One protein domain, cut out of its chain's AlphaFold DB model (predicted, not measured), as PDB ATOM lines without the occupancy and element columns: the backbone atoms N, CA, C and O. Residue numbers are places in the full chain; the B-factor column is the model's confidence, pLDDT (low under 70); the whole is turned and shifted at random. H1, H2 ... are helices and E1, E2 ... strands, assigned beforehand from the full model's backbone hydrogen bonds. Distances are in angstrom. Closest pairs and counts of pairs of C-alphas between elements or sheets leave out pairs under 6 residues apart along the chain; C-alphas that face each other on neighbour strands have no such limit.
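AT A GLANCE: This is residues 214 to 266 of the 266 residues of the protein "tRNA(Phe) (4-demethylwyosine(37)-C(7)) aminocarboxypropyltransferase" of Emiliania huxleyi (UniProt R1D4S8). With little regular structure, this is a loose rod of mostly loop: two short strands, E1 and E2, side by side and parallel, with a one-turn helix, H1, near their C-terminal ends and a long return stretch, residues 237 to 254, leading back to the start of E2. Of 53 printed residues, 12 are in named elements, in the order E1, H1, E2; the class is mixed. The radius of gyration of the C-alphas is 13.2 A and the spans are 42 by 19 by 16 A.

IN THESE COORDINATES: Find C-alpha 224 at (-27.908, -26.414, -10.132); E1, residues 224 to 227, runs 9.9 A from there. E2, residues 255 to 258, covers 9.5 A and ends at (-27.981, -32.653, -1.547). H1 is residues 233 to 236.

HOW THE PARTS SIT: E1 and E2 are parallel at 12 degrees; look for N 225 and O 255, 2.9 A apart, within hydrogen-bond range. With H1 they form a strand-helix-strand unit, parallel neighbours with a helix between, its crossover right-handed. The closest C-alphas of H1 and E2, Ala 233 and Cys 258, are 6.4 A apart. H1 is too short for an O i to N i+4 pair.

THE WHOLE: The C-alphas farthest apart, Glu 247 and Ala 265, are 42.6 A apart. The printed part has no cut; the link from H1 to E2 is long. pLDDT is under 70 at residues 214 to 220 and 264 to 266.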
ATOM      1  N   ALA A 214     -41.279 -39.273 -13.635       41.94
ATOM      2  CA  ALA A 214     -40.347 -38.173 -13.468       41.94
ATOM      3  C   ALA A 214     -41.079 -36.865 -13.813       41.94
ATOM      4  O   ALA A 214     -41.730 -36.802 -14.863       41.94
ATOM      5  N   PRO A 215     -41.011 -35.824 -12.965       45.44
ATOM      6  CA  PRO A 215     -41.632 -34.554 -13.288       45.44
ATOM      7  C   PRO A 215     -41.047 -34.074 -14.615       45.44
ATOM      8  O   PRO A 215     -39.838 -33.874 -14.721       45.44
ATOM      9  N   THR A 216     -41.886 -33.899 -15.639       45.41
ATOM     10  CA  THR A 216     -41.473 -33.193 -16.856       45.41
ATOM     11  C   THR A 216     -41.034 -31.804 -16.423       45.41
ATOM     12  O   THR A 216     -41.860 -30.958 -16.077       45.41
ATOM     13  N   LEU A 217     -39.720 -31.597 -16.363       52.72
ATOM     14  CA  LEU A 217     -39.109 -30.328 -16.006       52.72
ATOM     15  C   LEU A 217     -39.459 -29.342 -17.122       52.72
ATOM     16  O   LEU A 217     -38.745 -29.224 -18.111       52.72
ATOM     17  N   ALA A 218     -40.581 -28.636 -16.979       54.88
ATOM     18  CA  ALA A 218     -41.019 -27.577 -17.887       54.88
ATOM     19  C   ALA A 218     -40.182 -26.294 -17.708       54.88
ATOM     20  O   ALA A 218     -40.689 -25.182 -17.814       54.88
ATOM     21  N   PHE A 219     -38.898 -26.452 -17.395       61.00
ATOM     22  CA  PHE A 219     -37.954 -25.377 -17.158       61.00
ATOM     23  C   PHE A 219     -36.916 -25.382 -18.277       61.00
ATOM     24  O   PHE A 219     -36.532 -26.434 -18.786       61.00
ATOM     25  N   GLY A 220     -36.443 -24.195 -18.660       67.88
ATOM     26  CA  GLY A 220     -35.268 -24.088 -19.523       67.88
ATOM     27  C   GLY A 220     -34.018 -24.699 -18.866       67.88
ATOM     28  O   GLY A 220     -34.049 -25.058 -17.686       67.88
ATOM     29  N   PRO A 221     -32.895 -24.793 -19.598       78.94
ATOM     30  CA  PRO A 221     -31.658 -25.350 -19.060       78.94
ATOM     31  C   PRO A 221     -31.229 -24.660 -17.759       78.94
ATOM     32  O   PRO A 221     -31.232 -23.433 -17.662       78.94
ATOM     33  N   PHE A 222     -30.811 -25.449 -16.772       85.56
ATOM     34  CA  PHE A 222     -30.357 -24.983 -15.462       85.56
ATOM     35  C   PHE A 222     -29.064 -25.696 -15.051       85.56
ATOM     36  O   PHE A 222     -28.747 -26.776 -15.539       85.56
ATOM     37  N   SER A 223     -28.297 -25.085 -14.146       89.50
ATOM     38  CA  SER A 223     -26.961 -25.565 -13.755       89.50
ATOM     39  C   SER A 223     -26.897 -26.202 -12.367       89.50
ATOM     40  O   SER A 223     -25.915 -26.876 -12.041       89.50
ATOM     41  N   HIS A 224     -27.912 -25.988 -11.527       91.69
ATOM     42  CA  HIS A 224     -27.908 -26.414 -10.132       91.69
ATOM     43  C   HIS A 224     -29.263 -26.969  -9.705       91.69
ATOM     44  O   HIS A 224     -30.297 -26.395 -10.026       91.69
ATOM     45  N   ILE A 225     -29.225 -28.045  -8.920       90.44
ATOM     46  CA  ILE A 225     -30.375 -28.591  -8.192       90.44
ATOM     47  C   ILE A 225     -30.075 -28.444  -6.707       90.44
ATOM     48  O   ILE A 225     -29.010 -28.863  -6.257       90.44
ATOM     49  N   LEU A 226     -30.995 -27.850  -5.950       90.44
ATOM     50  CA  LEU A 226     -30.883 -27.700  -4.502       90.44
ATOM     51  C   LEU A 226     -31.908 -28.610  -3.817       90.44
ATOM     52  O   LEU A 226     -33.107 -28.393  -3.959       90.44
ATOM     53  N   MET A 227     -31.441 -29.597  -3.054       89.75
ATOM     54  CA  MET A 227     -32.293 -30.508  -2.283       89.75
ATOM     55  C   MET A 227     -32.132 -30.207  -0.791       89.75
ATOM     56  O   MET A 227     -31.378 -30.869  -0.078       89.75
ATOM     57  N   ASN A 228     -32.816 -29.159  -0.328       87.38
ATOM     58  CA  ASN A 228     -32.776 -28.705   1.065       87.38
ATOM     59  C   ASN A 228     -33.841 -29.407   1.933       87.38
ATOM     60  O   ASN A 228     -34.679 -28.761   2.555       87.38
ATOM     61  N   LEU A 229     -33.829 -30.743   1.931       84.69
ATOM     62  CA  LEU A 229     -34.700 -31.591   2.755       84.69
ATOM     63  C   LEU A 229     -33.859 -32.669   3.459       84.69
ATOM     64  O   LEU A 229     -33.910 -33.830   3.063       84.69
ATOM     65  N   PRO A 230     -33.067 -32.329   4.495       87.62
ATOM     66  CA  PRO A 230     -32.039 -33.232   5.026       87.62
ATOM     67  C   PRO A 230     -32.527 -34.603   5.515       87.62
ATOM     68  O   PRO A 230     -31.751 -35.557   5.533       87.62
ATOM     69  N   ALA A 231     -33.800 -34.706   5.906       83.81
ATOM     70  CA  ALA A 231     -34.404 -35.952   6.367       83.81
ATOM     71  C   ALA A 231     -34.709 -36.949   5.234       83.81
ATOM     72  O   ALA A 231     -34.665 -38.149   5.479       83.81
ATOM     73  N   SER A 232     -35.010 -36.470   4.021       84.50
ATOM     74  CA  SER A 232     -35.548 -37.296   2.925       84.50
ATOM     75  C   SER A 232     -34.905 -37.037   1.559       84.50
ATOM     76  O   SER A 232     -35.205 -37.741   0.606       84.50
ATOM     77  N   ALA A 233     -33.985 -36.076   1.425       87.69
ATOM     78  CA  ALA A 233     -33.396 -35.704   0.134       87.69
ATOM     79  C   ALA A 233     -32.751 -36.887  -0.611       87.69
ATOM     80  O   ALA A 233     -32.820 -36.948  -1.835       87.69
ATOM     81  N   LEU A 234     -32.165 -37.845   0.114       89.00
ATOM     82  CA  LEU A 234     -31.569 -39.046  -0.481       89.00
ATOM     83  C   LEU A 234     -32.603 -39.969  -1.139       89.00
ATOM     84  O   LEU A 234     -32.263 -40.656  -2.098       89.00
ATOM     85  N   GLU A 235     -33.845 -39.966  -0.655       88.12
ATOM     86  CA  GLU A 235     -34.936 -40.802  -1.171       88.12
ATOM     87  C   GLU A 235     -35.438 -40.326  -2.536       88.12
ATOM     88  O   GLU A 235     -36.056 -41.105  -3.241       88.12
ATOM     89  N   PHE A 236     -35.148 -39.077  -2.917       85.31
ATOM     90  CA  PHE A 236     -35.588 -38.475  -4.181       85.31
ATOM     91  C   PHE A 236     -34.488 -38.418  -5.251       85.31
ATOM     92  O   PHE A 236     -34.676 -37.813  -6.305       85.31
ATOM     93  N   LEU A 237     -33.301 -38.976  -4.985       88.00
ATOM     94  CA  LEU A 237     -32.212 -38.988  -5.969       88.00
ATOM     95  C   LEU A 237     -32.518 -39.899  -7.163       88.00
ATOM     96  O   LEU A 237     -32.029 -39.655  -8.266       88.00
ATOM     97  N   ASP A 238     -33.333 -40.927  -6.948       86.38
ATOM     98  CA  ASP A 238     -33.828 -41.822  -7.990       86.38
ATOM     99  C   ASP A 238     -34.660 -41.080  -9.049       86.38
ATOM    100  O   ASP A 238     -34.557 -41.401 -10.230       86.38
ATOM    101  N   ALA A 239     -35.374 -40.016  -8.668       85.56
ATOM    102  CA  ALA A 239     -36.127 -39.162  -9.584       85.56
ATOM    103  C   ALA A 239     -35.244 -38.446 -10.624       85.56
ATOM    104  O   ALA A 239     -35.753 -37.961 -11.633       85.56
ATOM    105  N   LEU A 240     -33.924 -38.371 -10.403       87.19
ATOM    106  CA  LEU A 240     -32.970 -37.814 -11.366       87.19
ATOM    107  C   LEU A 240     -32.461 -38.857 -12.372       87.19
ATOM    108  O   LEU A 240     -31.847 -38.492 -13.379       87.19
ATOM    109  N   VAL A 241     -32.695 -40.149 -12.126       84.50
ATOM    110  CA  VAL A 241     -32.260 -41.227 -13.019       84.50
ATOM    111  C   VAL A 241     -33.082 -41.166 -14.302       84.50
ATOM    112  O   VAL A 241     -34.290 -41.366 -14.299       84.50
ATOM    113  N   GLY A 242     -32.411 -40.875 -15.418       83.50
ATOM    114  CA  GLY A 242     -33.066 -40.706 -16.719       83.50
ATOM    115  C   GLY A 242     -33.753 -39.350 -16.920       83.50
ATOM    116  O   GLY A 242     -34.325 -39.131 -17.980       83.50
ATOM    117  N   ALA A 243     -33.663 -38.420 -15.959       82.62
ATOM    118  CA  ALA A 243     -34.268 -37.086 -16.078       82.62
ATOM    119  C   ALA A 243     -33.545 -36.162 -17.081       82.62
ATOM    120  O   ALA A 243     -34.112 -35.168 -17.526       82.62
ATOM    121  N   PHE A 244     -32.296 -36.482 -17.434       86.00
ATOM    122  CA  PHE A 244     -31.460 -35.713 -18.359       86.00
ATOM    123  C   PHE A 244     -31.056 -36.589 -19.540       86.00
ATOM    124  O   PHE A 244     -29.953 -37.138 -19.578       86.00
ATOM    125  N   ASP A 245     -31.979 -36.756 -20.481       81.69
ATOM    126  CA  ASP A 245     -31.732 -37.506 -21.706       81.69
ATOM    127  C   ASP A 245     -30.943 -36.665 -22.728       81.69
ATOM    128  O   ASP A 245     -31.166 -35.463 -22.868       81.69
ATOM    129  N   ALA A 246     -30.013 -37.290 -23.455       79.56
ATOM    130  CA  ALA A 246     -29.123 -36.587 -24.382       79.56
ATOM    131  C   ALA A 246     -29.848 -36.000 -25.610       79.56
ATOM    132  O   ALA A 246     -29.333 -35.066 -26.231       79.56
ATOM    133  N   GLU A 247     -31.028 -36.522 -25.963       81.44
ATOM    134  CA  GLU A 247     -31.846 -36.016 -27.068       81.44
ATOM    135  C   GLU A 247     -32.629 -34.761 -26.676       81.44
ATOM    136  O   GLU A 247     -32.936 -33.942 -27.540       81.44
ATOM    137  N   THR A 248     -32.930 -34.582 -25.387       81.12
ATOM    138  CA  THR A 248     -33.764 -33.474 -24.882       81.12
ATOM    139  C   THR A 248     -32.986 -32.440 -24.065       81.12
ATOM    140  O   THR A 248     -33.381 -31.273 -24.006       81.12
ATOM    141  N   TRP A 249     -31.851 -32.821 -23.471       84.31
ATOM    142  CA  TRP A 249     -31.011 -31.957 -22.647       84.31
ATOM    143  C   TRP A 249     -29.744 -31.522 -23.388       84.31
ATOM    144  O   TRP A 249     -28.738 -32.229 -23.448       84.31
ATOM    145  N   HIS A 250     -29.762 -30.302 -23.920       85.38
ATOM    146  CA  HIS A 250     -28.641 -29.728 -24.676       85.38
ATOM    147  C   HIS A 250     -27.784 -28.757 -23.844       85.38
ATOM    148  O   HIS A 250     -27.381 -27.697 -24.323       85.38
ATOM    149  N   ALA A 251     -27.517 -29.095 -22.582       86.12
ATOM    150  CA  ALA A 251     -26.688 -28.305 -21.672       86.12
ATOM    151  C   ALA A 251     -25.782 -29.211 -20.815       86.12
ATOM    152  O   ALA A 251     -25.980 -30.426 -20.782       86.12
ATOM    153  N   PRO A 252     -24.772 -28.669 -20.106       90.31
ATOM    154  CA  PRO A 252     -24.036 -29.442 -19.109       90.31
ATOM    155  C   PRO A 252     -24.976 -30.043 -18.057       90.31
ATOM    156  O   PRO A 252     -26.002 -29.445 -17.726       90.31
ATOM    157  N   LEU A 253     -24.625 -31.213 -17.518       90.12
ATOM    158  CA  LEU A 253     -25.395 -31.812 -16.428       90.12
ATOM    159  C   LEU A 253     -25.390 -30.885 -15.201       90.12
ATOM    160  O   LEU A 253     -24.334 -30.340 -14.851       90.12
ATOM    161  N   PRO A 254     -26.539 -30.703 -14.531       91.00
ATOM    162  CA  PRO A 254     -26.618 -29.835 -13.371       91.00
ATOM    163  C   PRO A 254     -25.885 -30.449 -12.176       91.00
ATOM    164  O   PRO A 254     -25.896 -31.659 -11.950       91.00
ATOM    165  N   ARG A 255     -25.280 -29.595 -11.349       94.88
ATOM    166  CA  ARG A 255     -24.704 -30.019 -10.069       94.88
ATOM    167  C   ARG A 255     -25.807 -30.153  -9.021       94.88
ATOM    168  O   ARG A 255     -26.509 -29.177  -8.749       94.88
ATOM    169  N   VAL A 256     -25.898 -31.324  -8.395       94.00
ATOM    170  CA  VAL A 256     -26.840 -31.606  -7.304       94.00
ATOM    171  C   VAL A 256     -26.216 -31.232  -5.962       94.00
ATOM    172  O   VAL A 256     -25.169 -31.751  -5.585       94.00
ATOM    173  N   HIS A 257     -26.869 -30.328  -5.234       94.75
ATOM    174  CA  HIS A 257     -26.546 -29.957  -3.858       94.75
ATOM    175  C   HIS A 257     -27.533 -30.659  -2.924       94.75
ATOM    176  O   HIS A 257     -28.644 -30.169  -2.712       94.75
ATOM    177  N   CYS A 258     -27.143 -31.825  -2.411       92.75
ATOM    178  CA  CYS A 258     -27.981 -32.653  -1.547       92.75
ATOM    179  C   CYS A 258     -27.545 -32.524  -0.084       92.75
ATOM    180  O   CYS A 258     -26.409 -32.855   0.258       92.75
ATOM    181  N   TYR A 259     -28.445 -32.032   0.767       92.19
ATOM    182  CA  TYR A 259     -28.224 -31.942   2.208       92.19
ATOM    183  C   TYR A 259     -28.762 -33.208   2.874       92.19
ATOM    184  O   TYR A 259     -29.835 -33.681   2.512       92.19
ATOM    185  N   CYS A 260     -28.031 -33.763   3.840       90.25
ATOM    186  CA  CYS A 260     -28.449 -34.951   4.583       90.25
ATOM    187  C   CYS A 260     -27.861 -34.959   5.999       90.25
ATOM    188  O   CYS A 260     -26.876 -34.272   6.281       90.25
ATOM    189  N   PHE A 261     -28.461 -35.745   6.892       88.88
ATOM    190  CA  PHE A 261     -27.901 -36.011   8.216       88.88
ATOM    191  C   PHE A 261     -26.902 -37.176   8.166       88.88
ATOM    192  O   PHE A 261     -27.215 -38.247   7.647       88.88
ATOM    193  N   SER A 262     -25.721 -36.999   8.765       84.00
ATOM    194  CA  SER A 262     -24.755 -38.084   8.991       84.00
ATOM    195  C   SER A 262     -24.856 -38.588  10.429       84.00
ATOM    196  O   SER A 262     -24.871 -37.796  11.369       84.00
ATOM    197  N   LYS A 263     -24.881 -39.915  10.617       73.69
ATOM    198  CA  LYS A 263     -24.779 -40.549  11.948       73.69
ATOM    199  C   LYS A 263     -23.340 -40.628  12.469       73.69
ATOM    200  O   LYS A 263     -23.132 -40.982  13.625       73.69
ATOM    201  N   VAL A 264     -22.359 -40.336  11.620       68.38
ATOM    202  CA  VAL A 264     -20.941 -40.331  11.978       68.38
ATOM    203  C   VAL A 264     -20.526 -38.879  12.172       68.38
ATOM    204  O   VAL A 264     -20.646 -38.085  11.236       68.38
ATOM    205  N   ALA A 265     -20.074 -38.537  13.381       59.38
ATOM    206  CA  ALA A 265     -19.342 -37.296  13.604       59.38
ATOM    207  C   ALA A 265     -18.049 -37.373  12.779       59.38
ATOM    208  O   ALA A 265     -17.270 -38.310  12.964       59.38
ATOM    209  N   LEU A 266     -17.898 -36.461  11.816       52.34
ATOM    210  CA  LEU A 266     -16.683 -36.319  11.011       52.34
ATOM    211  C   LEU A 266     -15.520 -35.800  11.861       52.34
ATOM    212  O   LEU A 266     -15.780 -34.948  12.742       52.34
TER     213      LEU A 266